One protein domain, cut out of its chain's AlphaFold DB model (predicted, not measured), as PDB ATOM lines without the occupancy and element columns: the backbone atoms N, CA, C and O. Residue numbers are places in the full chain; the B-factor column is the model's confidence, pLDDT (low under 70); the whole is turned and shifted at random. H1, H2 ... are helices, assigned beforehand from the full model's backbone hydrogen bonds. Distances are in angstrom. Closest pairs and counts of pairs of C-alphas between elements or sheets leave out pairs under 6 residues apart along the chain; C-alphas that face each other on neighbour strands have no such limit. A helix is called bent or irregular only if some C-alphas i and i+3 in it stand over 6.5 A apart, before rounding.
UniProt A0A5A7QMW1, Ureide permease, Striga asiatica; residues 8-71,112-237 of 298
ATOM      1  N   GLY A   8     203.262 158.802 210.902       69.75
ATOM      2  CA  GLY A   8     203.565 159.663 209.756       69.75
ATOM      3  C   GLY A   8     202.364 160.499 209.308       69.75
ATOM      4  O   GLY A   8     202.506 161.700 209.099       69.75
ATOM      5  N   GLY A   9     201.167 159.903 209.254       72.25
ATOM      6  CA  GLY A   9     199.935 160.641 208.977       72.25
ATOM      7  C   GLY A   9     199.648 161.699 210.042       72.25
ATOM      8  O   GLY A   9     199.277 162.819 209.703       72.25
ATOM      9  N   ALA A  10     199.871 161.383 211.324       70.69
ATOM     10  CA  ALA A  10     199.592 162.314 212.416       70.69
ATOM     11  C   ALA A  10     200.536 163.527 212.368       70.69
ATOM     12  O   ALA A  10     200.089 164.663 212.507       70.69
ATOM     13  N   ILE A  11     201.821 163.294 212.075       75.19
ATOM     14  CA  ILE A  11     202.813 164.347 211.814       75.19
ATOM     15  C   ILE A  11     202.418 165.171 210.577       75.19
ATOM     16  O   ILE A  11     202.452 166.398 210.634       75.19
ATOM     17  N   GLY A  12     201.979 164.531 209.489       79.19
ATOM     18  CA  GLY A  12     201.490 165.219 208.288       79.19
ATOM     19  C   GLY A  12     200.299 166.142 208.573       79.19
ATOM     20  O   GLY A  12     200.304 167.302 208.160       79.19
ATOM     21  N   CYS A  13     199.320 165.673 209.355       81.12
ATOM     22  CA  CYS A  13     198.208 166.497 209.830       81.12
ATOM     23  C   CYS A  13     198.693 167.672 210.695       81.12
ATOM     24  O   CYS A  13     198.223 168.787 210.499       81.12
ATOM     25  N   MET A  14     199.658 167.461 211.596       83.31
ATOM     26  CA  MET A  14     200.224 168.524 212.441       83.31
ATOM     27  C   MET A  14     200.961 169.600 211.639       83.31
ATOM     28  O   MET A  14     200.761 170.789 211.879       83.31
ATOM     29  N   VAL A  15     201.776 169.207 210.658       83.12
ATOM     30  CA  VAL A  15     202.483 170.148 209.775       83.12
ATOM     31  C   VAL A  15     201.489 170.912 208.897       83.12
ATOM     32  O   VAL A  15     201.578 172.136 208.796       83.12
ATOM     33  N   GLY A  16     200.490 170.229 208.326       85.38
ATOM     34  CA  GLY A  16     199.413 170.874 207.570       85.38
ATOM     35  C   GLY A  16     198.611 171.866 208.419       85.38
ATOM     36  O   GLY A  16     198.395 173.005 208.003       85.38
ATOM     37  N   ALA A  17     198.240 171.475 209.641       86.31
ATOM     38  CA  ALA A  17     197.563 172.335 210.607       86.31
ATOM     39  C   ALA A  17     198.387 173.584 210.941       86.31
ATOM     40  O   ALA A  17     197.860 174.692 210.883       86.31
ATOM     41  N   LEU A  18     199.681 173.416 211.227       87.56
ATOM     42  CA  LEU A  18     200.611 174.502 211.535       87.56
ATOM     43  C   LEU A  18     200.723 175.516 210.386       87.56
ATOM     44  O   LEU A  18     200.673 176.724 210.622       87.56
ATOM     45  N   VAL A  19     200.831 175.040 209.140       87.31
ATOM     46  CA  VAL A  19     200.889 175.913 207.959       87.31
ATOM     47  C   VAL A  19     199.574 176.672 207.776       87.31
ATOM     48  O   VAL A  19     199.594 177.893 207.618       87.31
ATOM     49  N   LEU A  20     198.426 175.994 207.846       87.62
ATOM     50  CA  LEU A  20     197.115 176.629 207.678       87.62
ATOM     51  C   LEU A  20     196.812 177.634 208.806       87.62
ATOM     52  O   LEU A  20     196.503 178.799 208.537       87.62
ATOM     53  N   LEU A  21     196.986 177.236 210.071       87.06
ATOM     54  CA  LEU A  21     196.750 178.092 211.242       87.06
ATOM     55  C   LEU A  21     197.740 179.258 211.345       87.06
ATOM     56  O   LEU A  21     197.386 180.315 211.863       87.06
ATOM     57  N   GLY A  22     198.947 179.113 210.799       85.06
ATOM     58  CA  GLY A  22     199.893 180.214 210.646       85.06
ATOM     59  C   GLY A  22     199.581 181.170 209.488       85.06
ATOM     60  O   GLY A  22     200.068 182.298 209.494       85.06
ATOM     61  N   SER A  23     198.776 180.757 208.503       87.81
ATOM     62  CA  SER A  23     198.538 181.531 207.271       87.81
ATOM     63  C   SER A  23     197.338 182.479 207.354       87.81
ATOM     64  O   SER A  23     197.429 183.620 206.893       87.81
ATOM     65  N   TRP A  24     196.226 182.074 207.981       86.69
ATOM     66  CA  TRP A  24     195.032 182.936 208.080       86.69
ATOM     67  C   TRP A  24     195.266 184.306 208.761       86.69
ATOM     68  O   TRP A  24     194.667 185.280 208.292       86.69
ATOM     69  N   PRO A  25     196.149 184.484 209.775       84.88
ATOM     70  CA  PRO A  25     196.364 185.799 210.380       84.88
ATOM     71  C   PRO A  25     197.050 186.778 209.419       84.88
ATOM     72  O   PRO A  25     196.794 187.981 209.482       84.88
ATOM     73  N   ALA A  26     197.892 186.280 208.506       84.81
ATOM     74  CA  ALA A  26     198.520 187.098 207.470       84.81
ATOM     75  C   ALA A  26     197.488 187.583 206.436       84.81
ATOM     76  O   ALA A  26     197.547 188.729 205.994       84.81
ATOM     77  N   MET A  27     196.488 186.754 206.120       85.50
ATOM     78  CA  MET A  27     195.371 187.136 205.246       85.50
ATOM     79  C   MET A  27     194.490 188.226 205.874       85.50
ATOM     80  O   MET A  27     194.075 189.154 205.181       85.50
ATOM     81  N   LEU A  28     194.230 188.154 207.187       85.56
ATOM     82  CA  LEU A  28     193.483 189.210 207.880       85.56
ATOM     83  C   LEU A  28     194.292 190.511 207.988       85.56
ATOM     84  O   LEU A  28     193.723 191.590 207.829       85.56
ATOM     85  N   ALA A  29     195.609 190.424 208.204       82.06
ATOM     86  CA  ALA A  29     196.494 191.589 208.201       82.06
ATOM     87  C   ALA A  29     196.525 192.286 206.826       82.06
ATOM     88  O   ALA A  29     196.459 193.512 206.754       82.06
ATOM     89  N   GLU A  30     196.542 191.525 205.730       83.19
ATOM     90  CA  GLU A  30     196.440 192.072 204.372       83.19
ATOM     91  C   GLU A  30     195.088 192.768 204.117       83.19
ATOM     92  O   GLU A  30     195.039 193.821 203.484       83.19
ATOM     93  N   LEU A  31     193.982 192.242 204.653       84.25
ATOM     94  CA  LEU A  31     192.674 192.905 204.569       84.25
ATOM     95  C   LEU A  31     192.589 194.195 205.389       84.25
ATOM     96  O   LEU A  31     191.989 195.169 204.936       84.25
ATOM     97  N   GLU A  32     193.211 194.218 206.567       83.00
ATOM     98  CA  GLU A  32     193.313 195.410 207.412       83.00
ATOM     99  C   GLU A  32     194.126 196.511 206.710       83.00
ATOM    100  O   GLU A  32     193.687 197.660 206.665       83.00
ATOM    101  N   ARG A  33     195.240 196.143 206.054       79.06
ATOM    102  CA  ARG A  33     196.055 197.030 205.199       79.06
ATOM    103  C   ARG A  33     195.302 197.593 203.992       79.06
ATOM    104  O   ARG A  33     195.588 198.711 203.578       79.06
ATOM    105  N   ARG A  34     194.335 196.848 203.448       82.19
ATOM    106  CA  ARG A  34     193.432 197.291 202.365       82.19
ATOM    107  C   ARG A  34     192.272 198.169 202.851       82.19
ATOM    108  O   ARG A  34     191.392 198.493 202.056       82.19
ATOM    109  N   GLY A  35     192.225 198.510 204.137       79.81
ATOM    110  CA  GLY A  35     191.186 199.369 204.706       79.81
ATOM    111  C   GLY A  35     189.855 198.672 204.962       79.81
ATOM    112  O   GLY A  35     188.880 199.337 205.318       79.81
ATOM    113  N   ARG A  36     189.780 197.340 204.817       83.69
ATOM    114  CA  ARG A  36     188.540 196.614 205.098       83.69
ATOM    115  C   ARG A  36     188.264 196.626 206.599       83.69
ATOM    116  O   ARG A  36     189.122 196.262 207.402       83.69
ATOM    117  N   LEU A  37     187.048 197.019 206.976       85.50
ATOM    118  CA  LEU A  37     186.660 197.150 208.380       85.50
ATOM    119  C   LEU A  37     186.837 195.815 209.125       85.50
ATOM    120  O   LEU A  37     186.278 194.806 208.680       85.50
ATOM    121  N   PRO A  38     187.538 195.791 210.279       83.94
ATOM    122  CA  PRO A  38     187.786 194.559 211.025       83.94
ATOM    123  C   PRO A  38     186.501 193.793 211.341       83.94
ATOM    124  O   PRO A  38     186.482 192.577 211.251       83.94
ATOM    125  N   GLN A  39     185.410 194.503 211.631       83.44
ATOM    126  CA  GLN A  39     184.098 193.934 211.954       83.44
ATOM    127  C   GLN A  39     183.514 193.094 210.812       83.44
ATOM    128  O   GLN A  39     182.982 192.017 211.050       83.44
ATOM    129  N   HIS A  40     183.630 193.563 209.565       86.75
ATOM    130  CA  HIS A  40     183.168 192.812 208.395       86.75
ATOM    131  C   HIS A  40     184.057 191.584 208.172       86.75
ATOM    132  O   HIS A  40     183.569 190.475 207.976       86.75
ATOM    133  N   THR A  41     185.373 191.791 208.267       86.50
ATOM    134  CA  THR A  41     186.394 190.753 208.108       86.50
ATOM    135  C   THR A  41     186.249 189.627 209.139       86.50
ATOM    136  O   THR A  41     186.246 188.461 208.758       86.50
ATOM    137  N   TYR A  42     186.075 189.952 210.424       85.25
ATOM    138  CA  TYR A  42     185.878 188.975 211.498       85.25
ATOM    139  C   TYR A  42     184.516 188.279 211.427       85.25
ATOM    140  O   TYR A  42     184.432 187.098 211.771       85.25
ATOM    141  N   LEU A  43     183.466 188.968 210.969       87.12
ATOM    142  CA  LEU A  43     182.142 188.373 210.787       87.12
ATOM    143  C   LEU A  43     182.147 187.325 209.662       87.12
ATOM    144  O   LEU A  43     181.699 186.202 209.886       87.12
ATOM    145  N   ASP A  44     182.737 187.644 208.504       88.25
ATOM    146  CA  ASP A  44     182.944 186.685 207.405       88.25
ATOM    147  C   ASP A  44     183.806 185.488 207.839       88.25
ATOM    148  O   ASP A  44     183.426 184.339 207.617       88.25
ATOM    149  N   TYR A  45     184.941 185.761 208.494       88.62
ATOM    150  CA  TYR A  45     185.862 184.747 209.016       88.62
ATOM    151  C   TYR A  45     185.176 183.791 210.001       88.62
ATOM    152  O   TYR A  45     185.338 182.577 209.901       88.62
ATOM    153  N   SER A  46     184.390 184.318 210.948       84.94
ATOM    154  CA  SER A  46     183.738 183.496 211.977       84.94
ATOM    155  C   SER A  46     182.651 182.606 211.380       84.94
ATOM    156  O   SER A  46     182.521 181.448 211.781       84.94
ATOM    157  N   LEU A  47     181.919 183.115 210.382       86.31
ATOM    158  CA  LEU A  47     180.935 182.340 209.631       86.31
ATOM    159  C   LEU A  47     181.601 181.188 208.868       86.31
ATOM    160  O   LEU A  47     181.195 180.041 209.047       86.31
ATOM    161  N   THR A  48     182.634 181.439 208.054       86.94
ATOM    162  CA  THR A  48     183.258 180.353 207.275       86.94
ATOM    163  C   THR A  48     184.077 179.391 208.118       86.94
ATOM    164  O   THR A  48     184.095 178.204 207.794       86.94
ATOM    165  N   ASN A  49     184.678 179.838 209.222       83.50
ATOM    166  CA  ASN A  49     185.302 178.946 210.198       83.50
ATOM    167  C   ASN A  49     184.270 177.962 210.778       83.50
ATOM    168  O   ASN A  49     184.497 176.753 210.760       83.50
ATOM    169  N   PHE A  50     183.093 178.449 211.190       82.25
ATOM    170  CA  PHE A  50     182.011 177.592 211.685       82.25
ATOM    171  C   PHE A  50     181.439 176.659 210.608       82.25
ATOM    172  O   PHE A  50     181.271 175.468 210.868       82.25
ATOM    173  N   PHE A  51     181.176 177.151 209.391       84.50
ATOM    174  CA  PHE A  51     180.710 176.293 208.294       84.50
ATOM    175  C   PHE A  51     181.733 175.207 207.946       84.50
ATOM    176  O   PHE A  51     181.353 174.059 207.740       84.50
ATOM    177  N   THR A  52     183.027 175.534 207.953       82.25
ATOM    178  CA  THR A  52     184.102 174.558 207.730       82.25
ATOM    179  C   THR A  52     184.157 173.531 208.860       82.25
ATOM    180  O   THR A  52     184.230 172.339 208.584       82.25
ATOM    181  N   ALA A  53     184.024 173.955 210.122       79.31
ATOM    182  CA  ALA A  53     183.919 173.046 211.263       79.31
ATOM    183  C   ALA A  53     182.690 172.119 211.166       79.31
ATOM    184  O   ALA A  53     182.801 170.928 211.452       79.31
ATOM    185  N   CYS A  54     181.543 172.623 210.699       78.94
ATOM    186  CA  CYS A  54     180.341 171.818 210.463       78.94
ATOM    187  C   CYS A  54     180.518 170.825 209.310       78.94
ATOM    188  O   CYS A  54     180.122 169.671 209.443       78.94
ATOM    189  N   LEU A  55     181.136 171.237 208.199       81.44
ATOM    190  CA  LEU A  55     181.444 170.351 207.073       81.44
ATOM    191  C   LEU A  55     182.444 169.263 207.475       81.44
ATOM    192  O   LEU A  55     182.258 168.106 207.109       81.44
ATOM    193  N   LEU A  56     183.462 169.599 208.270       73.62
ATOM    194  CA  LEU A  56     184.396 168.628 208.844       73.62
ATOM    195  C   LEU A  56     183.680 167.665 209.794       73.62
ATOM    196  O   LEU A  56     183.823 166.459 209.641       73.62
ATOM    197  N   ALA A  57     182.851 168.155 210.718       69.12
ATOM    198  CA  ALA A  57     182.070 167.294 211.604       69.12
ATOM    199  C   ALA A  57     181.136 166.357 210.814       69.12
ATOM    200  O   ALA A  57     181.119 165.156 211.064       69.12
ATOM    201  N   PHE A  58     180.416 166.876 209.816       70.19
ATOM    202  CA  PHE A  58     179.503 166.098 208.979       70.19
ATOM    203  C   PHE A  58     180.237 165.054 208.126       70.19
ATOM    204  O   PHE A  58     179.872 163.882 208.139       70.19
ATOM    205  N   THR A  59     181.315 165.442 207.437       66.56
ATOM    206  CA  THR A  59     182.133 164.502 206.651       66.56
ATOM    207  C   THR A  59     182.787 163.446 207.537       66.56
ATOM    208  O   THR A  59     182.741 162.271 207.187       66.56
ATOM    209  N   ILE A  60     183.311 163.804 208.715       60.22
ATOM    210  CA  ILE A  60     183.896 162.852 209.673       60.22
ATOM    211  C   ILE A  60     182.837 161.920 210.274       60.22
ATOM    212  O   ILE A  60     183.163 160.769 210.553       60.22
ATOM    213  N   VAL A  61     181.579 162.348 210.428       57.97
ATOM    214  CA  VAL A  61     180.466 161.474 210.841       57.97
ATOM    215  C   VAL A  61     180.066 160.524 209.705       57.97
ATOM    216  O   VAL A  61     180.127 159.309 209.885       57.97
ATOM    217  N   CYS A  62     179.742 161.038 208.515       54.62
ATOM    218  CA  CYS A  62     179.279 160.225 207.383       54.62
ATOM    219  C   CYS A  62     180.356 159.259 206.861       54.62
ATOM    220  O   CYS A  62     180.110 158.059 206.719       54.62
ATOM    221  N   LEU A  63     181.578 159.753 206.631       48.06
ATOM    222  CA  LEU A  63     182.724 158.903 206.294       48.06
ATOM    223  C   LEU A  63     183.152 158.076 207.509       48.06
ATOM    224  O   LEU A  63     183.636 156.964 207.352       48.06
ATOM    225  N   GLY A  64     182.927 158.563 208.730       39.59
ATOM    226  CA  GLY A  64     183.188 157.827 209.964       39.59
ATOM    227  C   GLY A  64     182.473 156.484 210.017       39.59
ATOM    228  O   GLY A  64     183.115 155.504 210.398       39.59
ATOM    229  N   SER A  65     181.207 156.441 209.594       42.88
ATOM    230  CA  SER A  65     180.398 155.224 209.465       42.88
ATOM    231  C   SER A  65     180.833 154.351 208.283       42.88
ATOM    232  O   SER A  65     181.051 153.154 208.461       42.88
ATOM    233  N   ALA A  66     181.033 154.934 207.094       41.41
ATOM    234  CA  ALA A  66     181.415 154.180 205.892       41.41
ATOM    235  C   ALA A  66     182.824 153.555 205.997       41.41
ATOM    236  O   ALA A  66     183.020 152.371 205.726       41.41
ATOM    237  N   VAL A  67     183.807 154.326 206.473       36.62
ATOM    238  CA  VAL A  67     185.196 153.882 206.668       36.62
ATOM    239  C   VAL A  67     185.300 152.834 207.779       36.62
ATOM    240  O   VAL A  67     186.172 151.980 207.706       36.62
ATOM    241  N   HIS A  68     184.394 152.805 208.767       37.75
ATOM    242  CA  HIS A  68     184.407 151.739 209.780       37.75
ATOM    243  C   HIS A  68     184.033 150.363 209.200       37.75
ATOM    244  O   HIS A  68     184.552 149.346 209.660       37.75
ATOM    245  N   SER A  69     183.181 150.334 208.168       44.41
ATOM    246  CA  SER A  69     182.890 149.118 207.398       44.41
ATOM    247  C   SER A  69     184.042 148.734 206.461       44.41
ATOM    248  O   SER A  69     184.222 147.553 206.179       44.41
ATOM    249  N   SER A  70     184.821 149.713 205.986       37.62
ATOM    250  CA  SER A  70     185.942 149.493 205.062       37.62
ATOM    251  C   SER A  70     187.228 149.056 205.779       37.62
ATOM    252  O   SER A  70     187.789 148.016 205.443       37.62
ATOM    253  N   ASN A  71     187.659 149.762 206.836       36.62
ATOM    254  CA  ASN A  71     188.875 149.429 207.597       36.62
ATOM    255  C   ASN A  71     188.809 148.031 208.233       36.62
ATOM    256  O   ASN A  71     189.844 147.388 208.376       36.62
ATOM    257  N   GLU A 112     201.587 205.888 203.394       64.88
ATOM    258  CA  GLU A 112     200.578 205.328 202.487       64.88
ATOM    259  C   GLU A 112     199.859 204.126 203.119       64.88
ATOM    260  O   GLU A 112     198.630 204.046 203.079       64.88
ATOM    261  N   LEU A 113     200.608 203.229 203.773       62.00
ATOM    262  CA  LEU A 113     200.046 202.107 204.517       62.00
ATOM    263  C   LEU A 113     199.107 202.600 205.618       62.00
ATOM    264  O   LEU A 113     197.962 202.168 205.669       62.00
ATOM    265  N   GLU A 114     199.556 203.518 206.475       63.84
ATOM    266  CA  GLU A 114     198.730 204.042 207.564       63.84
ATOM    267  C   GLU A 114     197.458 204.722 207.042       63.84
ATOM    268  O   GLU A 114     196.390 204.543 207.626       63.84
ATOM    269  N   ASN A 115     197.526 205.442 205.918       66.00
ATOM    270  CA  ASN A 115     196.354 206.043 205.278       66.00
ATOM    271  C   ASN A 115     195.357 204.988 204.776       66.00
ATOM    272  O   ASN A 115     194.156 205.146 205.005       66.00
ATOM    273  N   ASN A 116     195.842 203.894 204.187       71.69
ATOM    274  CA  ASN A 116     195.007 202.806 203.675       71.69
ATOM    275  C   ASN A 116     194.464 201.873 204.771       71.69
ATOM    276  O   ASN A 116     193.394 201.299 204.601       71.69
ATOM    277  N   ARG A 117     195.156 201.741 205.909       64.81
ATOM    278  CA  ARG A 117     194.765 200.851 207.014       64.81
ATOM    279  C   ARG A 117     193.408 201.175 207.616       64.81
ATOM    280  O   ARG A 117     193.065 202.343 207.814       64.81
ATOM    281  N   ALA A 118     192.667 200.141 208.002       67.88
ATOM    282  CA  ALA A 118     191.420 200.326 208.732       67.88
ATOM    283  C   ALA A 118     191.689 200.830 210.160       67.88
ATOM    284  O   ALA A 118     191.040 201.771 210.613       67.88
ATOM    285  N   ILE A 119     192.664 200.245 210.863       69.25
ATOM    286  CA  ILE A 119     193.019 200.638 212.230       69.25
ATOM    287  C   ILE A 119     194.196 201.612 212.177       69.25
ATOM    288  O   ILE A 119     195.314 201.228 211.843       69.25
ATOM    289  N   LYS A 120     193.961 202.868 212.573       67.06
ATOM    290  CA  LYS A 120     195.041 203.848 212.749       67.06
ATOM    291  C   LYS A 120     195.816 203.550 214.035       67.06
ATOM    292  O   LYS A 120     195.220 203.441 215.112       67.06
ATOM    293  N   VAL A 121     197.131 203.402 213.919       59.59
ATOM    294  CA  VAL A 121     198.073 203.043 214.987       59.59
ATOM    295  C   VAL A 121     199.054 204.184 215.285       59.59
ATOM    296  O   VAL A 121     199.494 204.301 216.431       59.59
ATOM    297  N   LEU A 122     199.357 205.063 214.321       53.12
ATOM    298  CA  LEU A 122     200.199 206.236 214.572       53.12
ATOM    299  C   LEU A 122     199.583 207.127 215.665       53.12
ATOM    300  O   LEU A 122     198.389 207.421 215.668       53.12
ATOM    301  N   GLY A 123     200.415 207.532 216.629       51.09
ATOM    302  CA  GLY A 123     200.008 208.353 217.775       51.09
ATOM    303  C   GLY A 123     199.318 207.607 218.929       51.09
ATOM    304  O   GLY A 123     199.037 208.231 219.949       51.09
ATOM    305  N   LYS A 124     199.062 206.292 218.834       60.31
ATOM    306  CA  LYS A 124     198.568 205.491 219.974       60.31
ATOM    307  C   LYS A 124     199.722 204.984 220.845       60.31
ATOM    308  O   LYS A 124     200.813 204.706 220.351       60.31
ATOM    309  N   SER A 125     199.482 204.828 222.149       64.50
ATOM    310  CA  SER A 125     200.506 204.330 223.074       64.50
ATOM    311  C   SER A 125     200.736 202.821 222.926       64.50
ATOM    312  O   SER A 125     199.797 202.029 222.800       64.50
ATOM    313  N   ILE A 126     202.005 202.414 223.001       66.38
ATOM    314  CA  ILE A 126     202.427 201.006 222.917       66.38
ATOM    315  C   ILE A 126     201.781 200.126 224.002       66.38
ATOM    316  O   ILE A 126     201.445 198.972 223.750       66.38
ATOM    317  N   TRP A 127     201.521 200.701 225.182       64.75
ATOM    318  CA  TRP A 127     200.893 200.032 226.322       64.75
ATOM    319  C   TRP A 127     199.481 199.511 226.030       64.75
ATOM    320  O   TRP A 127     199.123 198.444 226.520       64.75
ATOM    321  N   VAL A 128     198.698 200.204 225.193       68.75
ATOM    322  CA  VAL A 128     197.366 199.726 224.783       68.75
ATOM    323  C   VAL A 128     197.492 198.467 223.922       68.75
ATOM    324  O   VAL A 128     196.788 197.488 224.159       68.75
ATOM    325  N   GLY A 129     198.429 198.449 222.966       67.88
ATOM    326  CA  GLY A 129     198.702 197.268 222.141       67.88
ATOM    327  C   GLY A 129     199.227 196.084 222.960       67.88
ATOM    328  O   GLY A 129     198.766 194.954 222.779       67.88
ATOM    329  N   LEU A 130     200.134 196.347 223.907       70.00
ATOM    330  CA  LEU A 130     200.667 195.336 224.822       70.00
ATOM    331  C   LEU A 130     199.559 194.731 225.699       70.00
ATOM    332  O   LEU A 130     199.437 193.510 225.761       70.00
ATOM    333  N   GLY A 131     198.716 195.565 226.317       71.88
ATOM    334  CA  GLY A 131     197.620 195.117 227.182       71.88
ATOM    335  C   GLY A 131     196.599 194.239 226.454       71.88
ATOM    336  O   GLY A 131     196.241 193.176 226.956       71.88
ATOM    337  N   ILE A 132     196.193 194.625 225.238       74.94
ATOM    338  CA  ILE A 132     195.289 193.819 224.395       74.94
ATOM    339  C   ILE A 132     195.929 192.468 224.048       74.94
ATOM    340  O   ILE A 132     195.267 191.433 224.132       74.94
ATOM    341  N   THR A 133     197.217 192.463 223.695       75.25
ATOM    342  CA  THR A 133     197.945 191.240 223.317       75.25
ATOM    343  C   THR A 133     198.096 190.283 224.502       75.25
ATOM    344  O   THR A 133     197.843 189.090 224.356       75.25
ATOM    345  N   LEU A 134     198.441 190.795 225.690       76.44
ATOM    346  CA  LEU A 134     198.552 190.000 226.916       76.44
ATOM    347  C   LEU A 134     197.198 189.430 227.356       76.44
ATOM    348  O   LEU A 134     197.113 188.249 227.682       76.44
ATOM    349  N   PHE A 135     196.131 190.235 227.316       81.06
ATOM    350  CA  PHE A 135     194.781 189.778 227.654       81.06
ATOM    351  C   PHE A 135     194.282 188.695 226.685       81.06
ATOM    352  O   PHE A 135     193.796 187.651 227.120       81.06
ATOM    353  N   GLY A 136     194.464 188.900 225.375       78.38
ATOM    354  CA  GLY A 136     194.131 187.903 224.356       78.38
ATOM    355  C   GLY A 136     194.934 186.609 224.514       78.38
ATOM    356  O   GLY A 136     194.360 185.523 224.450       78.38
ATOM    357  N   GLY A 137     196.235 186.717 224.802       76.25
ATOM    358  CA  GLY A 137     197.102 185.572 225.092       76.25
ATOM    359  C   GLY A 137     196.673 184.796 226.338       76.25
ATOM    360  O   GLY A 137     196.612 183.572 226.294       76.25
ATOM    361  N   MET A 138     196.294 185.487 227.418       84.44
ATOM    362  CA  MET A 138     195.776 184.863 228.640       84.44
ATOM    363  C   MET A 138     194.456 184.122 228.391       84.44
ATOM    364  O   MET A 138     194.302 182.984 228.827       84.44
ATOM    365  N   CYS A 139     193.527 184.720 227.637       83.00
ATOM    366  CA  CYS A 139     192.277 184.058 227.255       83.00
ATOM    367  C   CYS A 139     192.528 182.823 226.373       83.00
ATOM    368  O   CYS A 139     191.886 181.792 226.563       83.00
ATOM    369  N   TYR A 140     193.476 182.902 225.434       80.88
ATOM    370  CA  TYR A 140     193.838 181.779 224.567       80.88
ATOM    371  C   TYR A 140     194.577 180.663 225.323       80.88
ATOM    372  O   TYR A 140     194.341 179.488 225.057       80.88
ATOM    373  N   ALA A 141     195.402 180.994 226.321       81.50
ATOM    374  CA  ALA A 141     196.101 180.009 227.152       81.50
ATOM    375  C   ALA A 141     195.146 179.097 227.946       81.50
ATOM    376  O   ALA A 141     195.495 177.955 228.235       81.50
ATOM    377  N   LEU A 142     193.928 179.561 228.253       83.31
ATOM    378  CA  LEU A 142     192.885 178.747 228.889       83.31
ATOM    379  C   LEU A 142     192.267 177.701 227.944       83.31
ATOM    380  O   LEU A 142     191.640 176.758 228.426       83.31
ATOM    381  N   PHE A 143     192.452 177.828 226.622       82.19
ATOM    382  CA  PHE A 143     191.849 176.927 225.639       82.19
ATOM    383  C   PHE A 143     192.330 175.482 225.798       82.19
ATOM    384  O   PHE A 143     191.500 174.606 226.024       82.19
ATOM    385  N   SER A 144     193.642 175.217 225.720       77.62
ATOM    386  CA  SER A 144     194.157 173.836 225.779       77.62
ATOM    387  C   SER A 144     193.806 173.129 227.107       77.62
ATOM    388  O   SER A 144     193.244 172.032 227.047       77.62
ATOM    389  N   PRO A 145     193.966 173.749 228.301       80.56
ATOM    390  CA  PRO A 145     193.509 173.168 229.566       80.56
ATOM    391  C   PRO A 145     192.006 172.862 229.610       80.56
ATOM    392  O   PRO A 145     191.627 171.752 229.981       80.56
ATOM    393  N   ALA A 146     191.142 173.801 229.203       82.75
ATOM    394  CA  ALA A 146     189.690 173.598 229.221       82.75
ATOM    395  C   ALA A 146     189.240 172.542 228.198       82.75
ATOM    396  O   ALA A 146     188.371 171.715 228.480       82.75
ATOM    397  N   PHE A 147     189.862 172.534 227.018       80.69
ATOM    398  CA  PHE A 147     189.579 171.574 225.959       80.69
ATOM    399  C   PHE A 147     190.054 170.163 226.337       80.69
ATOM    400  O   PHE A 147     189.367 169.195 226.031       80.69
ATOM    401  N   ASN A 148     191.185 170.033 227.040       77.75
ATOM    402  CA  ASN A 148     191.688 168.759 227.564       77.75
ATOM    403  C   ASN A 148     190.875 168.253 228.774       77.75
ATOM    404  O   ASN A 148     190.654 167.052 228.920       77.75
ATOM    405  N   LEU A 149     190.361 169.155 229.619       81.25
ATOM    406  CA  LEU A 149     189.430 168.802 230.696       81.25
ATOM    407  C   LEU A 149     188.145 168.166 230.136       81.25
ATOM    408  O   LEU A 149     187.721 167.120 230.618       81.25
ATOM    409  N   ALA A 150     187.561 168.744 229.083       79.88
ATOM    410  CA  ALA A 150     186.326 168.240 228.475       79.88
ATOM    411  C   ALA A 150     186.469 166.866 227.782       79.88
ATOM    412  O   ALA A 150     185.484 166.131 227.668       79.88
ATOM    413  N   THR A 151     187.669 166.522 227.299       75.19
ATOM    414  CA  THR A 151     187.913 165.325 226.472       75.19
ATOM    415  C   THR A 151     188.645 164.196 227.194       75.19
ATOM    416  O   THR A 151     188.424 163.039 226.849       75.19
ATOM    417  N   ASN A 152     189.482 164.496 228.196       71.50
ATOM    418  CA  ASN A 152     190.272 163.501 228.938       71.50
ATOM    419  C   ASN A 152     190.131 163.601 230.472       71.50
ATOM    420  O   ASN A 152     190.727 162.787 231.170       71.50
ATOM    421  N   ASP A 153     189.412 164.599 231.006       74.50
ATOM    422  CA  ASP A 153     189.301 164.896 232.449       74.50
ATOM    423  C   ASP A 153     190.639 164.837 233.208       74.50
ATOM    424  O   ASP A 153     190.763 164.212 234.261       74.50
ATOM    425  N   GLN A 154     191.678 165.477 232.658       68.88
ATOM    426  CA  GLN A 154     193.060 165.321 233.141       68.88
ATOM    427  C   GLN A 154     193.286 165.773 234.604       68.88
ATOM    428  O   GLN A 154     194.319 165.457 235.189       68.88
ATOM    429  N   TRP A 155     192.336 166.503 235.194       73.06
ATOM    430  CA  TRP A 155     192.355 166.932 236.598       73.06
ATOM    431  C   TRP A 155     191.344 166.194 237.492       73.06
ATOM    432  O   TRP A 155     191.233 166.540 238.665       73.06
ATOM    433  N   HIS A 156     190.615 165.202 236.963       74.25
ATOM    434  CA  HIS A 156     189.549 164.472 237.665       74.25
ATOM    435  C   HIS A 156     188.517 165.402 238.326       74.25
ATOM    436  O   HIS A 156     188.068 165.172 239.450       74.25
ATOM    437  N   ALA A 157     188.176 166.495 237.638       74.75
ATOM    438  CA  ALA A 157     187.296 167.534 238.164       74.75
ATOM    439  C   ALA A 157     185.824 167.310 237.775       74.75
ATOM    440  O   ALA A 157     184.938 167.995 238.296       74.75
ATOM    441  N   MET A 158     185.538 166.360 236.877       72.56
ATOM    442  CA  MET A 158     184.169 165.961 236.559       72.56
ATOM    443  C   MET A 158     183.630 164.928 237.558       72.56
ATOM    444  O   MET A 158     184.359 164.135 238.152       72.56
ATOM    445  N   ARG A 159     182.306 164.929 237.761       75.94
ATOM    446  CA  ARG A 159     181.645 163.933 238.617       75.94
ATOM    447  C   ARG A 159     181.792 162.539 238.003       75.94
ATOM    448  O   ARG A 159     181.632 162.376 236.794       75.94
ATOM    449  N   HIS A 160     182.033 161.530 238.841       62.22
ATOM    450  CA  HIS A 160     182.116 160.139 238.396       62.22
ATOM    451  C   HIS A 160     180.859 159.730 237.607       62.22
ATOM    452  O   HIS A 160     179.737 159.926 238.072       62.22
ATOM    453  N   GLY A 161     181.064 159.177 236.407       66.50
ATOM    454  CA  GLY A 161     179.997 158.756 235.491       66.50
ATOM    455  C   GLY A 161     179.651 159.744 234.367       66.50
ATOM    456  O   GLY A 161     178.848 159.395 233.504       66.50
ATOM    457  N   VAL A 162     180.245 160.943 234.317       70.25
ATOM    458  CA  VAL A 162     180.104 161.836 233.149       70.25
ATOM    459  C   VAL A 162     180.924 161.287 231.978       70.25
ATOM    460  O   VAL A 162     182.137 161.132 232.082       70.25
ATOM    461  N   ALA A 163     180.268 161.005 230.850       69.69
ATOM    462  CA  ALA A 163     180.944 160.550 229.638       69.69
ATOM    463  C   ALA A 163     181.809 161.670 229.031       69.69
ATOM    464  O   ALA A 163     181.314 162.769 228.767       69.69
ATOM    465  N   HIS A 164     183.088 161.383 228.780       71.06
ATOM    466  CA  HIS A 164     184.004 162.324 228.133       71.06
ATOM    467  C   HIS A 164     183.547 162.652 226.706       71.06
ATOM    468  O   HIS A 164     183.104 161.770 225.964       71.06
ATOM    469  N   LEU A 165     183.678 163.915 226.291       72.62
ATOM    470  CA  LEU A 165     183.357 164.290 224.917       72.62
ATOM    471  C   LEU A 165     184.451 163.792 223.973       72.62
ATOM    472  O   LEU A 165     185.635 164.064 224.164       72.62
ATOM    473  N   VAL A 166     184.044 163.147 222.878       74.38
ATOM    474  CA  VAL A 166     184.940 162.903 221.743       74.38
ATOM    475  C   VAL A 166     185.446 164.256 221.229       74.38
ATOM    476  O   VAL A 166     184.677 165.217 221.150       74.38
ATOM    477  N   VAL A 167     186.722 164.339 220.847       74.25
ATOM    478  CA  VAL A 167     187.382 165.595 220.429       74.25
ATOM    479  C   VAL A 167     186.586 166.357 219.358       74.25
ATOM    480  O   VAL A 167     186.463 167.576 219.441       74.25
ATOM    481  N   TYR A 168     185.966 165.660 218.399       73.62
ATOM    482  CA  TYR A 168     185.100 166.273 217.381       73.62
ATOM    483  C   TYR A 168     183.832 166.918 217.966       73.62
ATOM    484  O   TYR A 168     183.434 168.001 217.542       73.62
ATOM    485  N   THR A 169     183.216 166.288 218.968       77.38
ATOM    486  CA  THR A 169     182.043 166.808 219.684       77.38
ATOM    487  C   THR A 169     182.414 168.028 220.525       77.38
ATOM    488  O   THR A 169     181.716 169.039 220.482       77.38
ATOM    489  N   ALA A 170     183.548 167.975 221.234       79.31
ATOM    490  CA  ALA A 170     184.078 169.123 221.966       79.31
ATOM    491  C   ALA A 170     184.387 170.297 221.016       79.31
ATOM    492  O   ALA A 170     184.014 171.436 221.296       79.31
ATOM    493  N   PHE A 171     185.006 170.026 219.861       77.38
ATOM    494  CA  PHE A 171     185.310 171.044 218.853       77.38
ATOM    495  C   PHE A 171     184.048 171.670 218.242       77.38
ATOM    496  O   PHE A 171     184.009 172.886 218.045       77.38
ATOM    497  N   PHE A 172     182.999 170.877 217.992       81.69
ATOM    498  CA  PHE A 172     181.709 171.382 217.518       81.69
ATOM    499  C   PHE A 172     181.085 172.375 218.511       81.69
ATOM    500  O   PHE A 172     180.753 173.496 218.123       81.69
ATOM    501  N   TYR A 173     180.993 172.018 219.798       83.25
ATOM    502  CA  TYR A 173     180.465 172.926 220.826       83.25
ATOM    503  C   TYR A 173     181.337 174.173 221.020       83.25
ATOM    504  O   TYR A 173     180.802 175.270 221.206       83.25
ATOM    505  N   PHE A 174     182.663 174.038 220.920       82.69
ATOM    506  CA  PHE A 174     183.582 175.176 220.942       82.69
ATOM    507  C   PHE A 174     183.353 176.114 219.747       82.69
ATOM    508  O   PHE A 174     183.193 177.316 219.943       82.69
ATOM    509  N   SER A 175     183.251 175.577 218.529       82.19
ATOM    510  CA  SER A 175     182.998 176.356 217.310       82.19
ATOM    511  C   SER A 175     181.621 177.027 217.316       82.19
ATOM    512  O   SER A 175     181.502 178.171 216.884       82.19
ATOM    513  N   LEU A 176     180.588 176.363 217.846       86.88
ATOM    514  CA  LEU A 176     179.253 176.944 218.022       86.88
ATOM    515  C   LEU A 176     179.271 178.096 219.037       86.88
ATOM    516  O   LEU A 176     178.752 179.175 218.755       86.88
ATOM    517  N   SER A 177     179.920 177.898 220.186       88.06
ATOM    518  CA  SER A 177     180.073 178.936 221.215       88.06
ATOM    519  C   SER A 177     180.881 180.126 220.694       88.06
ATOM    520  O   SER A 177     180.481 181.277 220.873       88.06
ATOM    521  N   PHE A 178     181.978 179.851 219.980       84.94
ATOM    522  CA  PHE A 178     182.788 180.855 219.299       84.94
ATOM    523  C   PHE A 178     181.962 181.642 218.280       84.94
ATOM    524  O   PHE A 178     182.024 182.868 218.293       84.94
ATOM    525  N   LEU A 179     181.148 180.977 217.449       87.31
ATOM    526  CA  LEU A 179     180.271 181.661 216.498       87.31
ATOM    527  C   LEU A 179     179.273 182.574 217.217       87.31
ATOM    528  O   LEU A 179     179.166 183.737 216.847       87.31
ATOM    529  N   VAL A 180     178.556 182.088 218.236       89.19
ATOM    530  CA  VAL A 180     177.547 182.894 218.948       89.19
ATOM    531  C   VAL A 180     178.185 184.132 219.584       89.19
ATOM    532  O   VAL A 180     177.702 185.247 219.376       89.19
ATOM    533  N   VAL A 181     179.307 183.966 220.289       88.31
ATOM    534  CA  VAL A 181     180.044 185.086 220.897       88.31
ATOM    535  C   VAL A 181     180.587 186.033 219.823       88.31
ATOM    536  O   VAL A 181     180.441 187.249 219.952       88.31
ATOM    537  N   ALA A 182     181.151 185.511 218.731       86.25
ATOM    538  CA  ALA A 182     181.656 186.323 217.630       86.25
ATOM    539  C   ALA A 182     180.540 187.088 216.904       86.25
ATOM    540  O   ALA A 182     180.755 188.244 216.548       86.25
ATOM    541  N   LEU A 183     179.354 186.503 216.708       87.75
ATOM    542  CA  LEU A 183     178.192 187.189 216.139       87.75
ATOM    543  C   LEU A 183     177.753 188.339 217.046       87.75
ATOM    544  O   LEU A 183     177.681 189.477 216.585       87.75
ATOM    545  N   VAL A 184     177.523 188.073 218.336       89.00
ATOM    546  CA  VAL A 184     177.092 189.093 219.307       89.00
ATOM    547  C   VAL A 184     178.112 190.230 219.399       89.00
ATOM    548  O   VAL A 184     177.735 191.399 219.294       89.00
ATOM    549  N   LEU A 185     179.405 189.913 219.521       86.50
ATOM    550  CA  LEU A 185     180.460 190.921 219.596       86.50
ATOM    551  C   LEU A 185     180.630 191.687 218.279       86.50
ATOM    552  O   LEU A 185     180.693 192.910 218.321       86.50
ATOM    553  N   ASN A 186     180.658 191.040 217.108       85.44
ATOM    554  CA  ASN A 186     180.802 191.767 215.837       85.44
ATOM    555  C   ASN A 186     179.573 192.631 215.518       85.44
ATOM    556  O   ASN A 186     179.741 193.742 215.022       85.44
ATOM    557  N   ILE A 187     178.359 192.182 215.855       85.69
ATOM    558  CA  ILE A 187     177.139 192.999 215.754       85.69
ATOM    559  C   ILE A 187     177.213 194.193 216.710       85.69
ATOM    560  O   ILE A 187     176.932 195.316 216.299       85.69
ATOM    561  N   TRP A 188     177.654 194.004 217.955       86.12
ATOM    562  CA  TRP A 188     177.850 195.118 218.884       86.12
ATOM    563  C   TRP A 188     178.907 196.115 218.379       86.12
ATOM    564  O   TRP A 188     178.656 197.322 218.360       86.12
ATOM    565  N   LEU A 189     180.047 195.620 217.889       85.25
ATOM    566  CA  LEU A 189     181.136 196.432 217.340       85.25
ATOM    567  C   LEU A 189     180.712 197.189 216.069       85.25
ATOM    568  O   LEU A 189     181.105 198.342 215.922       85.25
ATOM    569  N   LEU A 190     179.885 196.603 215.188       84.62
ATOM    570  CA  LEU A 190     179.320 197.270 213.997       84.62
ATOM    571  C   LEU A 190     178.673 198.622 214.355       84.62
ATOM    572  O   LEU A 190     178.952 199.636 213.709       84.62
ATOM    573  N   TYR A 191     177.865 198.648 215.421       82.62
ATOM    574  CA  TYR A 191     177.188 199.858 215.906       82.62
ATOM    575  C   TYR A 191     178.032 200.695 216.884       82.62
ATOM    576  O   TYR A 191     177.848 201.915 216.965       82.62
ATOM    577  N   ARG A 192     178.956 200.070 217.628       81.19
ATOM    578  CA  ARG A 192     179.884 200.718 218.575       81.19
ATOM    579  C   ARG A 192     181.350 200.379 218.252       81.19
ATOM    580  O   ARG A 192     181.988 199.632 218.994       81.19
ATOM    581  N   PRO A 193     181.905 200.939 217.161       77.69
ATOM    582  CA  PRO A 193     183.301 200.740 216.792       77.69
ATOM    583  C   PRO A 193     184.280 201.236 217.870       77.69
ATOM    584  O   PRO A 193     184.168 202.383 218.310       77.69
ATOM    585  N   PRO A 194     185.293 200.439 218.249       70.88
ATOM    586  CA  PRO A 194     186.420 200.926 219.029       70.88
ATOM    587  C   PRO A 194     187.372 201.753 218.145       70.88
ATOM    588  O   PRO A 194     187.369 201.658 216.918       70.88
ATOM    589  N   PHE A 195     188.231 202.548 218.787       66.00
ATOM    590  CA  PHE A 195     189.374 203.234 218.161       66.00
ATOM    591  C   PHE A 195     189.067 204.199 216.994       66.00
ATOM    592  O   PHE A 195     189.922 204.374 216.131       66.00
ATOM    593  N   ASN A 196     187.911 204.873 216.998       65.25
ATOM    594  CA  ASN A 196     187.469 205.806 215.943       65.25
ATOM    595  C   ASN A 196     187.307 205.168 214.546       65.25
ATOM    596  O   ASN A 196     187.331 205.875 213.539       65.25
ATOM    597  N   LEU A 197     187.096 203.847 214.471       71.94
ATOM    598  CA  LEU A 197     186.641 203.205 213.234       71.94
ATOM    599  C   LEU A 197     185.273 203.788 212.806       71.94
ATOM    600  O   LEU A 197     184.456 204.126 213.670       71.94
ATOM    601  N   PRO A 198     184.987 203.906 211.496       73.81
ATOM    602  CA  PRO A 198     183.699 204.405 211.032       73.81
ATOM    603  C   PRO A 198     182.576 203.448 211.449       73.81
ATOM    604  O   PRO A 198     182.716 202.226 211.371       73.81
ATOM    605  N   LYS A 199     181.441 204.009 211.880       76.88
ATOM    606  CA  LYS A 199     180.239 203.226 212.194       76.88
ATOM    607  C   LYS A 199     179.743 202.536 210.930       76.88
ATOM    608  O   LYS A 199     179.589 203.183 209.894       76.88
ATOM    609  N   SER A 200     179.446 201.248 211.038       80.69
ATOM    610  CA  SER A 200     178.849 200.473 209.957       80.69
ATOM    611  C   SER A 200     177.456 199.987 210.371       80.69
ATOM    612  O   SER A 200     176.950 200.285 211.451       80.69
ATOM    613  N   SER A 201     176.777 199.295 209.467       86.38
ATOM    614  CA  SER A 201     175.445 198.738 209.686       86.38
ATOM    615  C   SER A 201     175.331 197.391 208.989       86.38
ATOM    616  O   SER A 201     176.054 197.118 208.033       86.38
ATOM    617  N   PHE A 202     174.370 196.569 209.401       82.94
ATOM    618  CA  PHE A 202     174.132 195.268 208.773       82.94
ATOM    619  C   PHE A 202     173.893 195.365 207.248       82.94
ATOM    620  O   PHE A 202     174.399 194.548 206.480       82.94
ATOM    621  N   LYS A 203     173.221 196.431 206.781       83.19
ATOM    622  CA  LYS A 203     173.035 196.721 205.347       83.19
ATOM    623  C   LYS A 203     174.349 197.075 204.636       83.19
ATOM    624  O   LYS A 203     174.536 196.703 203.480       83.19
ATOM    625  N   ALA A 204     175.259 197.778 205.312       83.50
ATOM    626  CA  ALA A 204     176.588 198.080 204.782       83.50
ATOM    627  C   ALA A 204     177.494 196.836 204.749       83.50
ATOM    628  O   ALA A 204     178.231 196.674 203.783       83.50
ATOM    629  N   TYR A 205     177.379 195.934 205.731       85.06
ATOM    630  CA  TYR A 205     178.054 194.633 205.727       85.06
ATOM    631  C   TYR A 205     177.603 193.741 204.560       85.06
ATOM    632  O   TYR A 205     178.446 193.254 203.816       85.06
ATOM    633  N   ILE A 206     176.293 193.575 204.332       85.94
ATOM    634  CA  ILE A 206     175.788 192.752 203.213       85.94
ATOM    635  C   ILE A 206     176.281 193.271 201.853       85.94
ATOM    636  O   ILE A 206     176.601 192.475 200.973       85.94
ATOM    637  N   ARG A 207     176.359 194.599 201.688       85.38
ATOM    638  CA  ARG A 207     176.822 195.250 200.453       85.38
ATOM    639  C   ARG A 207     178.350 195.262 200.300       85.38
ATOM    640  O   ARG A 207     178.839 195.555 199.213       85.38
ATOM    641  N   ASP A 208     179.111 194.980 201.354       85.06
ATOM    642  CA  ASP A 208     180.570 194.957 201.286       85.06
ATOM    643  C   ASP A 208     181.078 193.644 200.679       85.06
ATOM    644  O   ASP A 208     181.083 192.593 201.319       85.06
ATOM    645  N   TRP A 209     181.547 193.732 199.435       84.88
ATOM    646  CA  TRP A 209     182.199 192.627 198.735       84.88
ATOM    647  C   TRP A 209     183.715 192.823 198.563       84.88
ATOM    648  O   TRP A 209     184.410 191.922 198.086       84.88
ATOM    649  N   ASN A 210     184.265 193.981 198.950       83.06
ATOM    650  CA  ASN A 210     185.659 194.307 198.664       83.06
ATOM    651  C   ASN A 210     186.593 193.511 199.586       83.06
ATOM    652  O   ASN A 210     186.620 193.715 200.795       83.06
ATOM    653  N   GLY A 211     187.346 192.566 199.021       81.62
ATOM    654  CA  GLY A 211     188.194 191.654 199.793       81.62
ATOM    655  C   GLY A 211     187.433 190.549 200.538       81.62
ATOM    656  O   GLY A 211     188.064 189.761 201.242       81.62
ATOM    657  N   ARG A 212     186.109 190.419 200.359       88.75
ATOM    658  CA  ARG A 212     185.295 189.419 201.068       88.75
ATOM    659  C   ARG A 212     185.812 187.991 200.889       88.75
ATOM    660  O   ARG A 212     185.989 187.278 201.871       88.75
ATOM    661  N   ASN A 213     186.178 187.623 199.661       89.75
ATOM    662  CA  ASN A 213     186.744 186.311 199.324       89.75
ATOM    663  C   ASN A 213     187.966 185.939 200.188       89.75
ATOM    664  O   ASN A 213     188.110 184.781 200.569       89.75
ATOM    665  N   TRP A 214     188.819 186.907 200.545       86.94
ATOM    666  CA  TRP A 214     189.990 186.669 201.398       86.94
ATOM    667  C   TRP A 214     189.610 186.415 202.860       86.94
ATOM    668  O   TRP A 214     190.249 185.595 203.510       86.94
ATOM    669  N   ALA A 215     188.561 187.062 203.378       88.38
ATOM    670  CA  ALA A 215     188.078 186.826 204.742       88.38
ATOM    671  C   ALA A 215     187.381 185.465 204.851       88.38
ATOM    672  O   ALA A 215     187.635 184.707 205.787       88.38
ATOM    673  N   LEU A 216     186.566 185.130 203.845       89.81
ATOM    674  CA  LEU A 216     185.932 183.820 203.717       89.81
ATOM    675  C   LEU A 216     186.997 182.711 203.655       89.81
ATOM    676  O   LEU A 216     186.938 181.772 204.449       89.81
ATOM    677  N   LEU A 217     188.009 182.858 202.788       90.31
ATOM    678  CA  LEU A 217     189.120 181.907 202.666       90.31
ATOM    679  C   LEU A 217     189.946 181.810 203.957       90.31
ATOM    680  O   LEU A 217     190.330 180.709 204.329       90.31
ATOM    681  N   ALA A 218     190.177 182.913 204.677       88.19
ATOM    682  CA  ALA A 218     190.887 182.887 205.958       88.19
ATOM    683  C   ALA A 218     190.150 182.037 207.010       88.19
ATOM    684  O   ALA A 218     190.787 181.275 207.736       88.19
ATOM    685  N   GLY A 219     188.815 182.114 207.065       86.69
ATOM    686  CA  GLY A 219     188.014 181.255 207.943       86.69
ATOM    687  C   GLY A 219     187.998 179.788 207.502       86.69
ATOM    688  O   GLY A 219     188.086 178.910 208.355       86.69
ATOM    689  N   VAL A 220     187.997 179.497 206.193       88.88
ATOM    690  CA  VAL A 220     188.149 178.117 205.679       88.88
ATOM    691  C   VAL A 220     189.523 177.541 206.032       88.88
ATOM    692  O   VAL A 220     189.613 176.442 206.570       88.88
ATOM    693  N   VAL A 221     190.595 178.296 205.788       88.94
ATOM    694  CA  VAL A 221     191.976 177.920 206.130       88.94
ATOM    695  C   VAL A 221     192.111 177.665 207.634       88.94
ATOM    696  O   VAL A 221     192.691 176.655 208.030       88.94
ATOM    697  N   CYS A 222     191.524 178.516 208.480       89.00
ATOM    698  CA  CYS A 222     191.518 178.308 209.925       89.00
ATOM    699  C   CYS A 222     190.708 177.066 210.340       89.00
ATOM    700  O   CYS A 222     191.194 176.257 211.129       89.00
ATOM    701  N   GLY A 223     189.513 176.862 209.779       85.12
ATOM    702  CA  GLY A 223     188.662 175.711 210.093       85.12
ATOM    703  C   GLY A 223     189.303 174.378 209.702       85.12
ATOM    704  O   GLY A 223     189.328 173.447 210.506       85.12
ATOM    705  N   LEU A 224     189.901 174.307 208.507       86.81
ATOM    706  CA  LEU A 224     190.683 173.152 208.051       86.81
ATOM    707  C   LEU A 224     191.915 172.917 208.931       86.81
ATOM    708  O   LEU A 224     192.187 171.780 209.310       86.81
ATOM    709  N   GLY A 225     192.633 173.981 209.298       86.06
ATOM    710  CA  GLY A 225     193.802 173.895 210.169       86.06
ATOM    711  C   GLY A 225     193.470 173.355 211.565       86.06
ATOM    712  O   GLY A 225     194.135 172.433 212.032       86.06
ATOM    713  N   ASN A 226     192.393 173.846 212.187       83.94
ATOM    714  CA  ASN A 226     191.862 173.301 213.442       83.94
ATOM    715  C   ASN A 226     191.454 171.825 213.282       83.94
ATOM    716  O   ASN A 226     191.826 170.988 214.099       83.94
ATOM    717  N   GLY A 227     190.744 171.480 212.202       79.69
ATOM    718  CA  GLY A 227     190.368 170.096 211.897       79.69
ATOM    719  C   GLY A 227     191.569 169.150 211.853       79.69
ATOM    720  O   GLY A 227     191.576 168.129 212.540       79.69
ATOM    721  N   LEU A 228     192.616 169.520 211.110       83.69
ATOM    722  CA  LEU A 228     193.858 168.746 211.026       83.69
ATOM    723  C   LEU A 228     194.598 168.664 212.372       83.69
ATOM    724  O   LEU A 228     195.111 167.595 212.706       83.69
ATOM    725  N   GLN A 229     194.612 169.743 213.168       83.31
ATOM    726  CA  GLN A 229     195.192 169.738 214.516       83.31
ATOM    727  C   GLN A 229     194.488 168.711 215.410       83.31
ATOM    728  O   GLN A 229     195.147 167.913 216.073       83.31
ATOM    729  N   PHE A 230     193.155 168.666 215.402       77.00
ATOM    730  CA  PHE A 230     192.407 167.712 216.222       77.00
ATOM    731  C   PHE A 230     192.495 166.272 215.704       77.00
ATOM    732  O   PHE A 230     192.641 165.353 216.512       77.00
ATOM    733  N   MET A 231     192.495 166.060 214.384       75.12
ATOM    734  CA  MET A 231     192.681 164.733 213.779       75.12
ATOM    735  C   MET A 231     194.065 164.146 214.086       75.12
ATOM    736  O   MET A 231     194.165 163.008 214.543       75.12
ATOM    737  N   GLY A 232     195.135 164.924 213.897       71.12
ATOM    738  CA  GLY A 232     196.478 164.493 214.291       71.12
ATOM    739  C   GLY A 232     196.623 164.377 215.813       71.12
ATOM    740  O   GLY A 232     197.345 163.509 216.294       71.12
ATOM    741  N   GLY A 233     195.911 165.207 216.584       71.81
ATOM    742  CA  GLY A 233     195.981 165.250 218.047       71.81
ATOM    743  C   GLY A 233     195.342 164.040 218.715       71.81
ATOM    744  O   GLY A 233     195.863 163.533 219.705       71.81
ATOM    745  N   GLN A 234     194.268 163.508 218.127       69.62
ATOM    746  CA  GLN A 234     193.696 162.215 218.508       69.62
ATOM    747  C   GLN A 234     194.692 161.057 218.329       69.62
ATOM    748  O   GLN A 234     194.655 160.109 219.106       69.62
ATOM    749  N   ALA A 235     195.580 161.128 217.332       67.88
ATOM    750  CA  ALA A 235     196.513 160.052 216.991       67.88
ATOM    751  C   ALA A 235     197.899 160.167 217.655       67.88
ATOM    752  O   ALA A 235     198.497 159.157 218.018       67.88
ATOM    753  N   ALA A 236     198.421 161.386 217.814       68.44
ATOM    754  CA  ALA A 236     199.731 161.657 218.415       68.44
ATOM    755  C   ALA A 236     199.654 162.132 219.884       68.44
ATOM    756  O   ALA A 236     200.685 162.242 220.548       68.44
ATOM    757  N   GLY A 237     198.449 162.387 220.401       69.50
ATOM    758  CA  GLY A 237     198.193 162.900 221.748       69.50
ATOM    759  C   GLY A 237     198.135 164.431 221.827       69.50
ATOM    760  O   GLY A 237     198.662 165.146 220.973       69.50
TER     761      GLY A 237
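This is residues 8 to 71 and 112 to 237 of the 298 residues of the protein "Ureide permease" of Striga asiatica (UniProt A0A5A7QMW1). Long helices run along one axis: H1, H8, H2 and H6 stand side by side in a curved layer in that order, and H4 and H5, nearly in line with each other, make a further rod beside it. This rod is joined loosely to the layer, where H5 meets the first residues of H6 near one end, while H4 is clear of the other helices. The short helices H3 and H7 lie at the opposite end of the layer, and residues 62 to 71 of H2 stick out beyond the body. The printed part has 190 residues with eight named helices, H1 to H8 in chain order, and no named strand; the class is all helix. It is only just compact, close to loose, with a radius of gyration of the C-alphas of 19.1 A, and elongated, with spans of 57 by 36 by 32 A.

H1, residues 8 to 33, begins with C-alpha 8 at (203.565, 159.663, 209.756). By its hydrogen bonds it was assigned as one helix, but it is bent: C-alphas 22 and 25 are 6.6 A apart. Its arms are H1a, residues 8 to 22, 20.9 A long, and H1b, residues 25 to 33, 12.4 A long; at 15 degrees to each other they run nearly straight. H2, residues 38 to 71, is the longest helix by residues and measures 45.3 A, with a kink of 40 degrees near residue 65; C-alpha 71 is at (188.875, 149.429, 207.597). After the cut come H3, residues 112 to 116, H4, residues 126 to 141, 22.3 A long, and H5, residues 143 to 152, 13.9 A long. H6, residues 167 to 191, measures 36.0 A. H7 is residues 202 to 207, and H8, residues 212 to 236, measures 35.8 A and ends with C-alpha 236 at (199.731, 161.657, 218.415).

H2, H6 and H8 form an up and down bundle, each helix running against the one before it in the chain. H2 touches H8 with residues 41 to 56 alone, the same way at a steep tilt of 40 degrees; the closest C-alphas, of Asn 49 and Gly 219, are 4.2 A apart. H2 touches H6 at a shallow tilt of 16 degrees, opposite ways, closest at the C-alphas of Gln 39 and Asn 186, 5.5 A. H6 and H8 only just touch, with 3 pairs of C-alphas within 8 A, closest at Val 167 and Phe 230, 6.9 A. H1a touches H8, opposite ways at a shallow tilt of 31 degrees; the closest C-alphas are those of Ala 17 and Gly 225, 4.1 A. H1b and H2 form a helical hairpin and only just touch, with 3 pairs of C-alphas within 8 A, closest at Glu 32 and Pro 38, 6.7 A. H3 only just touches H1b, also with 3 such pairs, closest at Arg 33 and Asn 116, 6.1 A. H7 is close to H2 but not clearly touching; the C-alphas of His 40 and Tyr 205 are 6.0 A apart. H5 and H6 form another helical hairpin, closest at the C-alphas of Thr 151 and Val 167, 6.1 A, with a shallow tilt of 33 degrees, only just short of steep. H4 touches no helix, and H4 and H5 meet only through their link. Every O i to N i+4 pair is within hydrogen-bond range in H1a, H1b, H3, H4, H5 and H7; the figures are 29 of 30 in H2, 20 of 21 in H6 and 20 of 21 in H8.

The two C-alphas farthest apart, of Ser 69 and Gly 123, are 62.5 A apart. Residues 72 to 111 are not printed, and C-alphas 71 and 112 are 57.3 A apart across this cut. Of the links that are printed whole, H5 to H6, with 14 residues, is long. Residues 130 to 142, of which 130 to 141 belong to H4, stand free. The mean pLDDT of the printed part is 76.8; 42 residues are under 70, among them residues 59 to 71 and 117 to 129.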